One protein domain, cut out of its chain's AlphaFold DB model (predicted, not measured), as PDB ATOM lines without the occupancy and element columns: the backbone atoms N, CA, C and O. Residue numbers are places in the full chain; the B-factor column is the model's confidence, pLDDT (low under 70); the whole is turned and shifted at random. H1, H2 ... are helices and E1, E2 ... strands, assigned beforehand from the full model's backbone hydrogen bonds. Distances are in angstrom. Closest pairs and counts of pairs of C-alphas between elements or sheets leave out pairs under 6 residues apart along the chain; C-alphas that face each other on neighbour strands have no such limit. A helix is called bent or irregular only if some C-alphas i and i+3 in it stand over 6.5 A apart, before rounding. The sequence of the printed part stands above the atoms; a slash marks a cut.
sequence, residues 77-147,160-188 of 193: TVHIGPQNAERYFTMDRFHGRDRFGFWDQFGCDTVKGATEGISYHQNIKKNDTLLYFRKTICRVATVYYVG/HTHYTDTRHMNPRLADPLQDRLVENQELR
ATOM      1  N   THR A  77     257.527 169.896 314.797       95.44
ATOM      2  CA  THR A  77     257.807 168.637 315.492       95.44
ATOM      3  C   THR A  77     259.149 168.109 315.012       95.44
ATOM      4  O   THR A  77     259.319 167.864 313.818       95.44
ATOM      5  N   VAL A  78     260.089 167.910 315.935       95.44
ATOM      6  CA  VAL A  78     261.452 167.447 315.635       95.44
ATOM      7  C   VAL A  78     261.799 166.164 316.384       95.44
ATOM      8  O   VAL A  78     261.292 165.889 317.472       95.44
ATOM      9  N   HIS A  79     262.713 165.383 315.818       95.50
ATOM     10  CA  HIS A  79     263.248 164.191 316.462       95.50
ATOM     11  C   HIS A  79     264.301 164.550 317.519       95.50
ATOM     12  O   HIS A  79     265.336 165.137 317.211       95.50
ATOM     13  N   ILE A  80     264.075 164.147 318.769       94.31
ATOM     14  CA  ILE A  80     265.002 164.363 319.893       94.31
ATOM     15  C   ILE A  80     265.235 163.071 320.686       94.31
ATOM     16  O   ILE A  80     264.501 162.093 320.530       94.31
ATOM     17  N   GLY A  81     266.249 163.075 321.551       92.00
ATOM     18  CA  GLY A  81     266.586 161.956 322.432       92.00
ATOM     19  C   GLY A  81     267.598 160.962 321.840       92.00
ATOM     20  O   GLY A  81     267.834 160.956 320.629       92.00
ATOM     21  N   PRO A  82     268.212 160.118 322.689       90.19
ATOM     22  CA  PRO A  82     269.291 159.201 322.303       90.19
ATOM     23  C   PRO A  82     268.871 158.159 321.256       90.19
ATOM     24  O   PRO A  82     269.658 157.806 320.385       90.19
ATOM     25  N   GLN A  83     267.613 157.722 321.277       92.94
ATOM     26  CA  GLN A  83     267.030 156.811 320.289       92.94
ATOM     27  C   GLN A  83     266.969 157.399 318.870       92.94
ATOM     28  O   GLN A  83     266.777 156.668 317.905       92.94
ATOM     29  N   ASN A  84     267.117 158.718 318.737       92.38
ATOM     30  CA  ASN A  84     267.063 159.438 317.471       92.38
ATOM     31  C   ASN A  84     268.418 160.054 317.102       92.38
ATOM     32  O   ASN A  84     268.443 161.025 316.354       92.38
ATOM     33  N   ALA A  85     269.535 159.520 317.610       90.12
ATOM     34  CA  ALA A  85     270.863 160.113 317.436       90.12
ATOM     35  C   ALA A  85     271.220 160.423 315.969       90.12
ATOM     36  O   ALA A  85     271.717 161.513 315.704       90.12
ATOM     37  N   GLU A  86     270.913 159.526 315.024       89.75
ATOM     38  CA  GLU A  86     271.219 159.696 313.589       89.75
ATOM     39  C   GLU A  86     270.290 160.676 312.859       89.75
ATOM     40  O   GLU A  86     270.630 161.189 311.799       89.75
ATOM     41  N   ARG A  87     269.120 160.973 313.430       91.69
ATOM     42  CA  ARG A  87     268.131 161.910 312.871       91.69
ATOM     43  C   ARG A  87     267.846 163.071 313.814       91.69
ATOM     44  O   ARG A  87     266.779 163.682 313.757       91.69
ATOM     45  N   TYR A  88     268.774 163.344 314.723       94.06
ATOM     46  CA  TYR A  88     268.586 164.334 315.766       94.06
ATOM     47  C   TYR A  88     268.305 165.707 315.151       94.06
ATOM     48  O   TYR A  88     268.978 166.138 314.215       94.06
ATOM     49  N   PHE A  89     267.290 166.371 315.691       94.00
ATOM     50  CA  PHE A  89     266.803 167.687 315.292       94.00
ATOM     51  C   PHE A  89     266.275 167.796 313.854       94.00
ATOM     52  O   PHE A  89     266.016 168.895 313.366       94.00
ATOM     53  N   THR A  90     266.063 166.664 313.178       95.06
ATOM     54  CA  THR A  90     265.336 166.650 311.907       95.06
ATOM     55  C   THR A  90     263.836 166.787 312.146       95.06
ATOM     56  O   THR A  90     263.301 166.296 313.146       95.06
ATOM     57  N   MET A  91     263.158 167.485 311.243       95.12
ATOM     58  CA  MET A  91     261.725 167.741 311.290       95.12
ATOM     59  C   MET A  91     260.942 166.490 310.884       95.12
ATOM     60  O   MET A  91     261.272 165.835 309.896       95.12
ATOM     61  N   ASP A  92     259.885 166.191 311.635       95.06
ATOM     62  CA  ASP A  92     258.849 165.213 311.275       95.06
ATOM     63  C   ASP A  92     257.605 165.918 310.722       95.06
ATOM     64  O   ASP A  92     257.020 165.477 309.730       95.06
ATOM     65  N   ARG A  93     257.208 167.036 311.353       94.94
ATOM     66  CA  ARG A  93     256.020 167.813 310.975       94.94
ATOM     67  C   ARG A  93     256.249 169.312 311.080       94.94
ATOM     68  O   ARG A  93     256.895 169.782 312.013       94.94
ATOM     69  N   PHE A  94     255.625 170.041 310.168       92.56
ATOM     70  CA  PHE A  94     255.529 171.492 310.129       92.56
ATOM     71  C   PHE A  94     254.043 171.868 310.124       92.56
ATOM     72  O   PHE A  94     253.289 171.410 309.263       92.56
ATOM     73  N   HIS A  95     253.592 172.608 311.138       93.00
ATOM     74  CA  HIS A  95     252.172 172.876 311.413       93.00
ATOM     75  C   HIS A  95     251.300 171.606 311.390       93.00
ATOM     76  O   HIS A  95     250.254 171.545 310.740       93.00
ATOM     77  N   GLY A  96     251.779 170.546 312.049       94.38
ATOM     78  CA  GLY A  96     251.080 169.261 312.142       94.38
ATOM     79  C   GLY A  96     251.073 168.409 310.863       94.38
ATOM     80  O   GLY A  96     250.509 167.316 310.882       94.38
ATOM     81  N   ARG A  97     251.708 168.853 309.770       92.94
ATOM     82  CA  ARG A  97     251.751 168.149 308.475       92.94
ATOM     83  C   ARG A  97     253.172 167.731 308.119       92.94
ATOM     84  O   ARG A  97     254.124 168.401 308.490       92.94
ATOM     85  N   ASP A  98     253.329 166.653 307.360       90.56
ATOM     86  CA  ASP A  98     254.635 166.210 306.846       90.56
ATOM     87  C   ASP A  98     255.007 166.820 305.482       90.56
ATOM     88  O   ASP A  98     256.037 166.473 304.889       90.56
ATOM     89  N   ARG A  99     254.177 167.756 305.012       90.56
ATOM     90  CA  ARG A  99     254.326 168.503 303.765       90.56
ATOM     91  C   ARG A  99     253.955 169.976 303.947       90.56
ATOM     92  O   ARG A  99     253.088 170.280 304.769       90.56
ATOM     93  N   PHE A 100     254.561 170.867 303.165       88.56
ATOM     94  CA  PHE A 100     254.266 172.303 303.218       88.56
ATOM     95  C   PHE A 100     252.917 172.655 302.574       88.56
ATOM     96  O   PHE A 100     252.184 173.494 303.093       88.56
ATOM     97  N   GLY A 101     252.566 171.984 301.476       87.38
ATOM     98  CA  GLY A 101     251.392 172.278 300.657       87.38
ATOM     99  C   GLY A 101     251.651 173.303 299.549       87.38
ATOM    100  O   GLY A 101     250.689 173.859 299.028       87.38
ATOM    101  N   PHE A 102     252.916 173.572 299.210       84.12
ATOM    102  CA  PHE A 102     253.292 174.498 298.133       84.12
ATOM    103  C   PHE A 102     253.518 173.784 296.801       84.12
ATOM    104  O   PHE A 102     253.301 174.381 295.752       84.12
ATOM    105  N   TRP A 103     253.948 172.521 296.852       86.38
ATOM    106  CA  TRP A 103     254.302 171.736 295.673       86.38
ATOM    107  C   TRP A 103     253.387 170.521 295.525       86.38
ATOM    108  O   TRP A 103     253.030 169.867 296.509       86.38
ATOM    109  N   ASP A 104     253.041 170.175 294.285       84.88
ATOM    110  CA  ASP A 104     252.193 169.011 293.998       84.88
ATOM    111  C   ASP A 104     252.911 167.693 294.311       84.88
ATOM    112  O   ASP A 104     252.328 166.749 294.852       84.88
ATOM    113  N   GLN A 105     254.205 167.630 293.984       85.75
ATOM    114  CA  GLN A 105     255.020 166.437 294.168       85.75
ATOM    115  C   GLN A 105     255.491 166.311 295.617       85.75
ATOM    116  O   GLN A 105     256.186 167.183 296.137       85.75
ATOM    117  N   PHE A 106     255.209 165.165 296.244       81.06
ATOM    118  CA  PHE A 106     255.582 164.908 297.639       81.06
ATOM    119  C   PHE A 106     257.085 165.086 297.909       81.06
ATOM    120  O   PHE A 106     257.458 165.654 298.929       81.06
ATOM    121  N   GLY A 107     257.954 164.652 296.987       81.06
ATOM    122  CA  GLY A 107     259.407 164.797 297.145       81.06
ATOM    123  C   GLY A 107     259.886 166.252 297.213       81.06
ATOM    124  O   GLY A 107     260.896 166.528 297.850       81.06
ATOM    125  N   CYS A 108     259.141 167.175 296.605       81.75
ATOM    126  CA  CYS A 108     259.419 168.611 296.613       81.75
ATOM    127  C   CYS A 108     258.766 169.328 297.799       81.75
ATOM    128  O   CYS A 108     259.240 170.370 298.244       81.75
ATOM    129  N   ASP A 109     257.666 168.762 298.297       88.38
ATOM    130  CA  ASP A 109     256.816 169.375 299.310       88.38
ATOM    131  C   ASP A 109     257.079 168.870 300.730       88.38
ATOM    132  O   ASP A 109     256.525 169.409 301.683       88.38
ATOM    133  N   THR A 110     257.872 167.809 300.891       90.12
ATOM    134  CA  THR A 110     258.104 167.202 302.202       90.12
ATOM    135  C   THR A 110     259.061 168.026 303.059       90.12
ATOM    136  O   THR A 110     260.079 168.527 302.588       90.12
ATOM    137  N   VAL A 111     258.746 168.123 304.352       91.12
ATOM    138  CA  VAL A 111     259.631 168.715 305.372       91.12
ATOM    139  C   VAL A 111     260.494 167.663 306.077       91.12
ATOM    140  O   VAL A 111     261.422 167.989 306.818       91.12
ATOM    141  N   LYS A 112     260.194 166.377 305.861       92.88
ATOM    142  CA  LYS A 112     260.792 165.279 306.620       92.88
ATOM    143  C   LYS A 112     262.298 165.196 306.414       92.88
ATOM    144  O   LYS A 112     262.797 165.255 305.293       92.88
ATOM    145  N   GLY A 113     263.023 165.020 307.514       91.38
ATOM    146  CA  GLY A 113     264.481 164.882 307.498       91.38
ATOM    147  C   GLY A 113     265.240 166.209 307.389       91.38
ATOM    148  O   GLY A 113     266.447 166.226 307.628       91.38
ATOM    149  N   ALA A 114     264.565 167.320 307.080       92.62
ATOM    150  CA  ALA A 114     265.178 168.643 307.050       92.62
ATOM    151  C   ALA A 114     265.441 169.186 308.456       92.62
ATOM    152  O   ALA A 114     264.782 168.816 309.422       92.62
ATOM    153  N   THR A 115     266.404 170.094 308.568       92.50
ATOM    154  CA  THR A 115     266.693 170.857 309.791       92.50
ATOM    155  C   THR A 115     266.625 172.353 309.483       92.50
ATOM    156  O   THR A 115     266.793 172.759 308.333       92.50
ATOM    157  N   GLU A 116     266.487 173.205 310.502       89.00
ATOM    158  CA  GLU A 116     266.610 174.668 310.329       89.00
ATOM    159  C   GLU A 116     268.056 175.139 310.063       89.00
ATOM    160  O   GLU A 116     268.334 176.337 309.958       89.00
ATOM    161  N   GLY A 117     269.014 174.208 310.006       85.88
ATOM    162  CA  GLY A 117     270.439 174.496 309.857       85.88
ATOM    163  C   GLY A 117     271.090 175.145 311.079       85.88
ATOM    164  O   GLY A 117     272.147 175.756 310.949       85.88
ATOM    165  N   ILE A 118     270.464 175.041 312.255       84.94
ATOM    166  CA  ILE A 118     271.073 175.421 313.541       84.94
ATOM    167  C   ILE A 118     271.851 174.234 314.119       84.94
ATOM    168  O   ILE A 118     272.993 174.389 314.550       84.94
ATOM    169  N   SER A 119     271.234 173.052 314.078       87.25
ATOM    170  CA  SER A 119     271.767 171.806 314.622       87.25
ATOM    171  C   SER A 119     271.470 170.646 313.678       87.25
ATOM    172  O   SER A 119     270.434 170.623 313.017       87.25
ATOM    173  N   TYR A 120     272.374 169.672 313.672       91.00
ATOM    174  CA  TYR A 120     272.286 168.429 312.912       91.00
ATOM    175  C   TYR A 120     272.562 167.245 313.840       91.00
ATOM    176  O   TYR A 120     272.935 167.426 315.005       91.00
ATOM    177  N   HIS A 121     272.419 166.030 313.317       90.81
ATOM    178  CA  HIS A 121     272.850 164.840 314.032       90.81
ATOM    179  C   HIS A 121     274.349 164.872 314.352       90.81
ATOM    180  O   HIS A 121     275.156 165.498 313.661       90.81
ATOM    181  N   GLN A 122     274.730 164.201 315.438       88.12
ATOM    182  CA  GLN A 122     276.132 164.097 315.829       88.12
ATOM    183  C   GLN A 122     276.898 163.178 314.870       88.12
ATOM    184  O   GLN A 122     276.306 162.348 314.178       88.12
ATOM    185  N   ASN A 123     278.230 163.304 314.864       86.69
ATOM    186  CA  ASN A 123     279.137 162.480 314.059       86.69
ATOM    187  C   ASN A 123     278.852 162.522 312.546       86.69
ATOM    188  O   ASN A 123     278.912 161.488 311.882       86.69
ATOM    189  N   ILE A 124     278.570 163.716 312.012       87.75
ATOM    190  CA  ILE A 124     278.367 163.937 310.574       87.75
ATOM    191  C   ILE A 124     279.581 163.430 309.789       87.75
ATOM    192  O   ILE A 124     280.728 163.818 310.041       87.75
ATOM    193  N   LYS A 125     279.320 162.567 308.816       88.25
ATOM    194  CA  LYS A 125     280.291 161.973 307.906       88.25
ATOM    195  C   LYS A 125     280.332 162.758 306.600       88.25
ATOM    196  O   LYS A 125     279.399 163.451 306.212       88.25
ATOM    197  N   LYS A 126     281.433 162.611 305.862       86.44
ATOM    198  CA  LYS A 126     281.619 163.287 304.567       86.44
ATOM    199  C   LYS A 126     280.635 162.831 303.484       86.44
ATOM    200  O   LYS A 126     280.460 163.536 302.502       86.44
ATOM    201  N   ASN A 127     280.071 161.636 303.627       86.69
ATOM    202  CA  ASN A 127     279.093 161.072 302.703       86.69
ATOM    203  C   ASN A 127     277.644 161.352 303.123       86.69
ATOM    204  O   ASN A 127     276.734 160.938 302.405       86.69
ATOM    205  N   ASP A 128     277.421 162.028 304.253       84.44
ATOM    206  CA  ASP A 128     276.072 162.386 304.676       84.44
ATOM    207  C   ASP A 128     275.514 163.479 303.761       84.44
ATOM    208  O   ASP A 128     276.209 164.421 303.370       84.44
ATOM    209  N   THR A 129     274.234 163.345 303.417       85.12
ATOM    210  CA  THR A 129     273.471 164.387 302.728       85.12
ATOM    211  C   THR A 129     272.595 165.071 303.756       85.12
ATOM    212  O   THR A 129     271.691 164.452 304.314       85.12
ATOM    213  N   LEU A 130     272.871 166.344 304.019       89.75
ATOM    214  CA  LEU A 130     272.117 167.113 304.996       89.75
ATOM    215  C   LEU A 130     270.981 167.851 304.297       89.75
ATOM    216  O   LEU A 130     271.165 168.423 303.223       89.75
ATOM    217  N   LEU A 131     269.810 167.860 304.921       90.50
ATOM    218  CA  LEU A 131     268.646 168.586 304.432       90.50
ATOM    219  C   LEU A 131     268.447 169.861 305.259       90.50
ATOM    220  O   LEU A 131     268.500 169.852 306.493       90.50
ATOM    221  N   TYR A 132     268.234 170.971 304.563       89.38
ATOM    222  CA  TYR A 132     268.116 172.310 305.117       89.38
ATOM    223  C   TYR A 132     266.794 172.938 304.702       89.38
ATOM    224  O   TYR A 132     266.450 172.957 303.525       89.38
ATOM    225  N   PHE A 133     266.076 173.498 305.664       88.81
ATOM    226  CA  PHE A 133     264.851 174.234 305.413       88.81
ATOM    227  C   PHE A 133     264.909 175.613 306.068       88.81
ATOM    228  O   PHE A 133     265.277 175.766 307.233       88.81
ATOM    229  N   ARG A 134     264.479 176.623 305.309       88.44
ATOM    230  CA  ARG A 134     264.071 177.924 305.837       88.44
ATOM    231  C   ARG A 134     262.729 178.290 305.251       88.44
ATOM    232  O   ARG A 134     262.535 178.204 304.039       88.44
ATOM    233  N   LYS A 135     261.863 178.821 306.109       85.88
ATOM    234  CA  LYS A 135     260.550 179.352 305.742       85.88
ATOM    235  C   LYS A 135     260.596 180.309 304.549       85.88
ATOM    236  O   LYS A 135     259.720 180.249 303.702       85.88
ATOM    237  N   THR A 136     261.639 181.130 304.434       84.06
ATOM    238  CA  THR A 136     261.801 182.105 303.341       84.06
ATOM    239  C   THR A 136     262.145 181.491 301.982       84.06
ATOM    240  O   THR A 136     261.953 182.149 300.966       84.06
ATOM    241  N   ILE A 137     262.667 180.261 301.947       83.75
ATOM    242  CA  ILE A 137     263.051 179.565 300.709       83.75
ATOM    243  C   ILE A 137     261.874 178.735 300.164       83.75
ATOM    244  O   ILE A 137     261.851 178.415 298.979       83.75
ATOM    245  N   CYS A 138     260.887 178.403 301.008       81.94
ATOM    246  CA  CYS A 138     259.679 177.640 300.650       81.94
ATOM    247  C   CYS A 138     259.943 176.248 300.031       81.94
ATOM    248  O   CYS A 138     259.072 175.679 299.372       81.94
ATOM    249  N   ARG A 139     261.138 175.687 300.238       86.25
ATOM    250  CA  ARG A 139     261.526 174.326 299.836       86.25
ATOM    251  C   ARG A 139     262.674 173.813 300.702       86.25
ATOM    252  O   ARG A 139     263.412 174.609 301.290       86.25
ATOM    253  N   VAL A 140     262.839 172.494 300.754       87.62
ATOM    254  CA  VAL A 140     264.030 171.862 301.335       87.62
ATOM    255  C   VAL A 140     265.180 171.948 300.332       87.62
ATOM    256  O   VAL A 140     265.021 171.620 299.159       87.62
ATOM    257  N   ALA A 141     266.341 172.390 300.799       87.00
ATOM    258  CA  ALA A 141     267.593 172.390 300.061       87.00
ATOM    259  C   ALA A 141     268.523 171.295 300.592       87.00
ATOM    260  O   ALA A 141     268.488 170.941 301.773       87.00
ATOM    261  N   THR A 142     269.380 170.773 299.726       86.12
ATOM    262  CA  THR A 142     270.402 169.793 300.088       86.12
ATOM    263  C   THR A 142     271.738 170.486 300.340       86.12
ATOM    264  O   THR A 142     272.122 171.423 299.643       86.12
ATOM    265  N   VAL A 143     272.459 170.023 301.356       85.56
ATOM    266  CA  VAL A 143     273.798 170.493 301.715       85.56
ATOM    267  C   VAL A 143     274.748 169.304 301.675       85.56
ATOM    268  O   VAL A 143     274.483 168.256 302.271       85.56
ATOM    269  N   TYR A 144     275.868 169.487 300.978       85.69
ATOM    270  CA  TYR A 144     276.884 168.461 300.768       85.69
ATOM    271  C   TYR A 144     278.226 168.878 301.361       85.69
ATOM    272  O   TYR A 144     278.548 170.063 301.478       85.69
ATOM    273  N   TYR A 145     279.037 167.885 301.711       84.25
ATOM    274  CA  TYR A 145     280.415 168.109 302.115       84.25
ATOM    275  C   TYR A 145     281.264 168.589 300.927       84.25
ATOM    276  O   TYR A 145     281.359 167.902 299.912       84.25
ATOM    277  N   VAL A 146     281.922 169.739 301.084       81.56
ATOM    278  CA  VAL A 146     282.822 170.313 300.066       81.56
ATOM    279  C   VAL A 146     284.294 170.161 300.458       81.56
ATOM    280  O   VAL A 146     285.131 169.794 299.639       81.56
ATOM    281  N   GLY A 147     284.641 170.405 301.722       80.88
ATOM    282  CA  GLY A 147     286.038 170.431 302.149       80.88
ATOM    283  C   GLY A 147     286.206 170.588 303.655       80.88
ATOM    284  O   GLY A 147     285.235 170.697 304.402       80.88
ATOM    285  N   HIS A 160     286.511 171.456 321.471       39.72
ATOM    286  CA  HIS A 160     286.710 171.248 320.041       39.72
ATOM    287  C   HIS A 160     285.448 170.636 319.423       39.72
ATOM    288  O   HIS A 160     285.296 169.418 319.376       39.72
ATOM    289  N   THR A 161     284.541 171.473 318.933       42.12
ATOM    290  CA  THR A 161     283.421 171.019 318.105       42.12
ATOM    291  C   THR A 161     283.816 171.167 316.640       42.12
ATOM    292  O   THR A 161     284.105 172.270 316.174       42.12
ATOM    293  N   HIS A 162     283.835 170.062 315.892       41.41
ATOM    294  CA  HIS A 162     283.871 170.104 314.431       41.41
ATOM    295  C   HIS A 162     282.546 170.699 313.936       41.41
ATOM    296  O   HIS A 162     281.564 169.984 313.770       41.41
ATOM    297  N   TYR A 163     282.495 172.018 313.763       42.44
ATOM    298  CA  TYR A 163     281.351 172.696 313.164       42.44
ATOM    299  C   TYR A 163     281.491 172.629 311.640       42.44
ATOM    300  O   TYR A 163     282.509 173.056 311.088       42.44
ATOM    301  N   THR A 164     280.500 172.069 310.950       43.62
ATOM    302  CA  THR A 164     280.366 172.224 309.500       43.62
ATOM    303  C   THR A 164     280.077 173.695 309.219       43.62
ATOM    304  O   THR A 164     279.103 174.256 309.710       43.62
ATOM    305  N   ASP A 165     280.973 174.358 308.489       39.53
ATOM    306  CA  ASP A 165     280.838 175.782 308.204       39.53
ATOM    307  C   ASP A 165     279.623 176.041 307.301       39.53
ATOM    308  O   ASP A 165     279.657 175.772 306.103       39.53
ATOM    309  N   THR A 166     278.550 176.595 307.865       42.78
ATOM    310  CA  THR A 166     277.397 177.086 307.097       42.78
ATOM    311  C   THR A 166     277.688 178.419 306.396       42.78
ATOM    312  O   THR A 166     276.878 178.871 305.590       42.78
ATOM    313  N   ARG A 167     278.858 179.047 306.612       38.84
ATOM    314  CA  ARG A 167     279.266 180.284 305.911       38.84
ATOM    315  C   ARG A 167     279.641 180.061 304.445       38.84
ATOM    316  O   ARG A 167     279.833 181.033 303.721       38.84
ATOM    317  N   HIS A 168     279.662 178.813 303.978       39.28
ATOM    318  CA  HIS A 168     279.711 178.477 302.554       39.28
ATOM    319  C   HIS A 168     278.315 178.317 301.923       39.28
ATOM    320  O   HIS A 168     278.145 177.583 300.960       39.28
ATOM    321  N   MET A 169     277.318 179.069 302.398       41.34
ATOM    322  CA  MET A 169     276.121 179.425 301.615       41.34
ATOM    323  C   MET A 169     276.387 180.646 300.707       41.34
ATOM    324  O   MET A 169     275.511 181.482 300.498       41.34
ATOM    325  N   ASN A 170     277.617 180.798 300.203       33.41
ATOM    326  CA  ASN A 170     277.964 181.811 299.211       33.41
ATOM    327  C   ASN A 170     278.343 181.108 297.899       33.41
ATOM    328  O   ASN A 170     279.442 180.555 297.827       33.41
ATOM    329  N   PRO A 171     277.494 181.165 296.858       39.94
ATOM    330  CA  PRO A 171     277.787 180.552 295.564       39.94
ATOM    331  C   PRO A 171     278.939 181.235 294.804       39.94
ATOM    332  O   PRO A 171     279.244 180.843 293.694       39.94
ATOM    333  N   ARG A 172     279.588 182.275 295.354       33.59
ATOM    334  CA  ARG A 172     280.706 182.978 294.689       33.59
ATOM    335  C   ARG A 172     282.101 182.642 295.219       33.59
ATOM    336  O   ARG A 172     283.068 183.244 294.767       33.59
ATOM    337  N   LEU A 173     282.216 181.750 296.203       38.62
ATOM    338  CA  LEU A 173     283.512 181.301 296.746       38.62
ATOM    339  C   LEU A 173     283.726 179.791 296.598       38.62
ATOM    340  O   LEU A 173     284.653 179.238 297.189       38.62
ATOM    341  N   ALA A 174     282.871 179.125 295.830       42.25
ATOM    342  CA  ALA A 174     283.089 177.754 295.426       42.25
ATOM    343  C   ALA A 174     284.166 177.719 294.328       42.25
ATOM    344  O   ALA A 174     284.216 178.565 293.438       42.25
ATOM    345  N   ASP A 175     285.076 176.755 294.436       43.81
ATOM    346  CA  ASP A 175     285.987 176.370 293.358       43.81
ATOM    347  C   ASP A 175     285.168 176.180 292.056       43.81
ATOM    348  O   ASP A 175     284.098 175.570 292.123       43.81
ATOM    349  N   PRO A 176     285.609 176.656 290.875       44.34
ATOM    350  CA  PRO A 176     284.888 176.467 289.610       44.34
ATOM    351  C   PRO A 176     284.531 175.004 289.289       44.34
ATOM    352  O   PRO A 176     283.610 174.744 288.513       44.34
ATOM    353  N   LEU A 177     285.251 174.032 289.862       46.09
ATOM    354  CA  LEU A 177     284.893 172.611 289.788       46.09
ATOM    355  C   LEU A 177     283.721 172.246 290.710       46.09
ATOM    356  O   LEU A 177     282.910 171.391 290.360       46.09
ATOM    357  N   GLN A 178     283.607 172.910 291.857       48.59
ATOM    358  CA  GLN A 178     282.538 172.722 292.829       48.59
ATOM    359  C   GLN A 178     281.231 173.381 292.374       48.59
ATOM    360  O   GLN A 178     280.180 172.773 292.555       48.59
ATOM    361  N   ASP A 179     281.283 174.537 291.707       41.25
ATOM    362  CA  ASP A 179     280.101 175.151 291.079       41.25
ATOM    363  C   ASP A 179     279.482 174.227 290.028       41.25
ATOM    364  O   ASP A 179     278.273 174.014 290.026       41.25
ATOM    365  N   ARG A 180     280.307 173.554 289.213       39.59
ATOM    366  CA  ARG A 180     279.809 172.533 288.277       39.59
ATOM    367  C   ARG A 180     279.212 171.323 288.989       39.59
ATOM    368  O   ARG A 180     278.319 170.692 288.434       39.59
ATOM    369  N   LEU A 181     279.698 170.947 290.172       42.06
ATOM    370  CA  LEU A 181     279.130 169.834 290.943       42.06
ATOM    371  C   LEU A 181     277.799 170.220 291.600       42.06
ATOM    372  O   LEU A 181     276.869 169.421 291.550       42.06
ATOM    373  N   VAL A 182     277.690 171.440 292.134       45.66
ATOM    374  CA  VAL A 182     276.451 171.998 292.699       45.66
ATOM    375  C   VAL A 182     275.397 172.175 291.605       45.66
ATOM    376  O   VAL A 182     274.281 171.696 291.771       45.66
ATOM    377  N   GLU A 183     275.768 172.731 290.450       38.91
ATOM    378  CA  GLU A 183     274.885 172.870 289.286       38.91
ATOM    379  C   GLU A 183     274.427 171.494 288.766       38.91
ATOM    380  O   GLU A 183     273.236 171.270 288.563       38.91
ATOM    381  N   ASN A 184     275.327 170.505 288.674       38.19
ATOM    382  CA  ASN A 184     274.964 169.125 288.319       38.19
ATOM    383  C   ASN A 184     274.142 168.387 289.396       38.19
ATOM    384  O   ASN A 184     273.517 167.373 289.078       38.19
ATOM    385  N   GLN A 185     274.141 168.842 290.654       43.66
ATOM    386  CA  GLN A 185     273.333 168.270 291.741       43.66
ATOM    387  C   GLN A 185     271.961 168.946 291.872       43.66
ATOM    388  O   GLN A 185     270.982 168.232 292.085       43.66
ATOM    389  N   GLU A 186     271.841 170.260 291.650       41.97
ATOM    390  CA  GLU A 186     270.540 170.927 291.455       41.97
ATOM    391  C   GLU A 186     269.833 170.404 290.192       41.97
ATOM    392  O   GLU A 186     268.622 170.192 290.203       41.97
ATOM    393  N   LEU A 187     270.585 170.049 289.142       36.28
ATOM    394  CA  LEU A 187     270.065 169.350 287.957       36.28
ATOM    395  C   LEU A 187     269.568 167.914 288.239       36.28
ATOM    396  O   LEU A 187     268.921 167.316 287.378       36.28
ATOM    397  N   ARG A 188     269.856 167.336 289.418       38.31
ATOM    398  CA  ARG A 188     269.402 165.988 289.824       38.31
ATOM    399  C   ARG A 188     268.188 165.983 290.742       38.31
ATOM    400  O   ARG A 188     267.622 164.909 290.949       38.31
TER     401      ARG A 188
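What this domain is: This is residues 77 to 147 and 160 to 188 of the 193 residues of a protein of Timema cristinae (UniProt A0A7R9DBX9). Little regular structure is here: a flat, mostly looped domain with the short hairpin E2-E3 in its middle, H1, E1 and H2 towards one side and H3 towards the other. The 100 printed residues run H1, E1, H2, E2, E3, H3; the class is mixed, with 33 residues in named elements. It is compact, radius of gyration of the C-alphas 14.5 A, spanning 41 by 39 by 21 A.

How they stand to each other: Look at residues 77 to 78, antiparallel to residues 91 to 93 of E1, residues 91 to 94. E2, residues 130 to 133, and E3, residues 140 to 143, form an antiparallel hairpin at 143 degrees; N 132 and O 141 are 2.8 A apart. H3, residues 176 to 186, is near E3 and has 6 of 7 O i to N i+4 pairs within hydrogen-bond range; H1, residues 82 to 87, has 0 of 2, but 2 of 3 O i to N i+3 pairs. H1 is irregular: C-alphas 83 and 86 are 8.4 A apart. In H2, residues 106 to 109, Cys 108 comes closest to E3, its C-alpha 7.4 A from that of Val 140.

Where its parts are: Find C-alpha 82 at (269.291, 159.201, 322.303), where H1 begins. H3 runs 15.5 A to C-alpha 186 at (270.540, 170.927, 291.455).

The domain as a whole: Residues 148 to 159 are cut out, a 17.9 A gap between C-alphas 147 and 160. Links E1 to H2 and H2 to E2 are long. Residues 160 to 188 have pLDDT under 70.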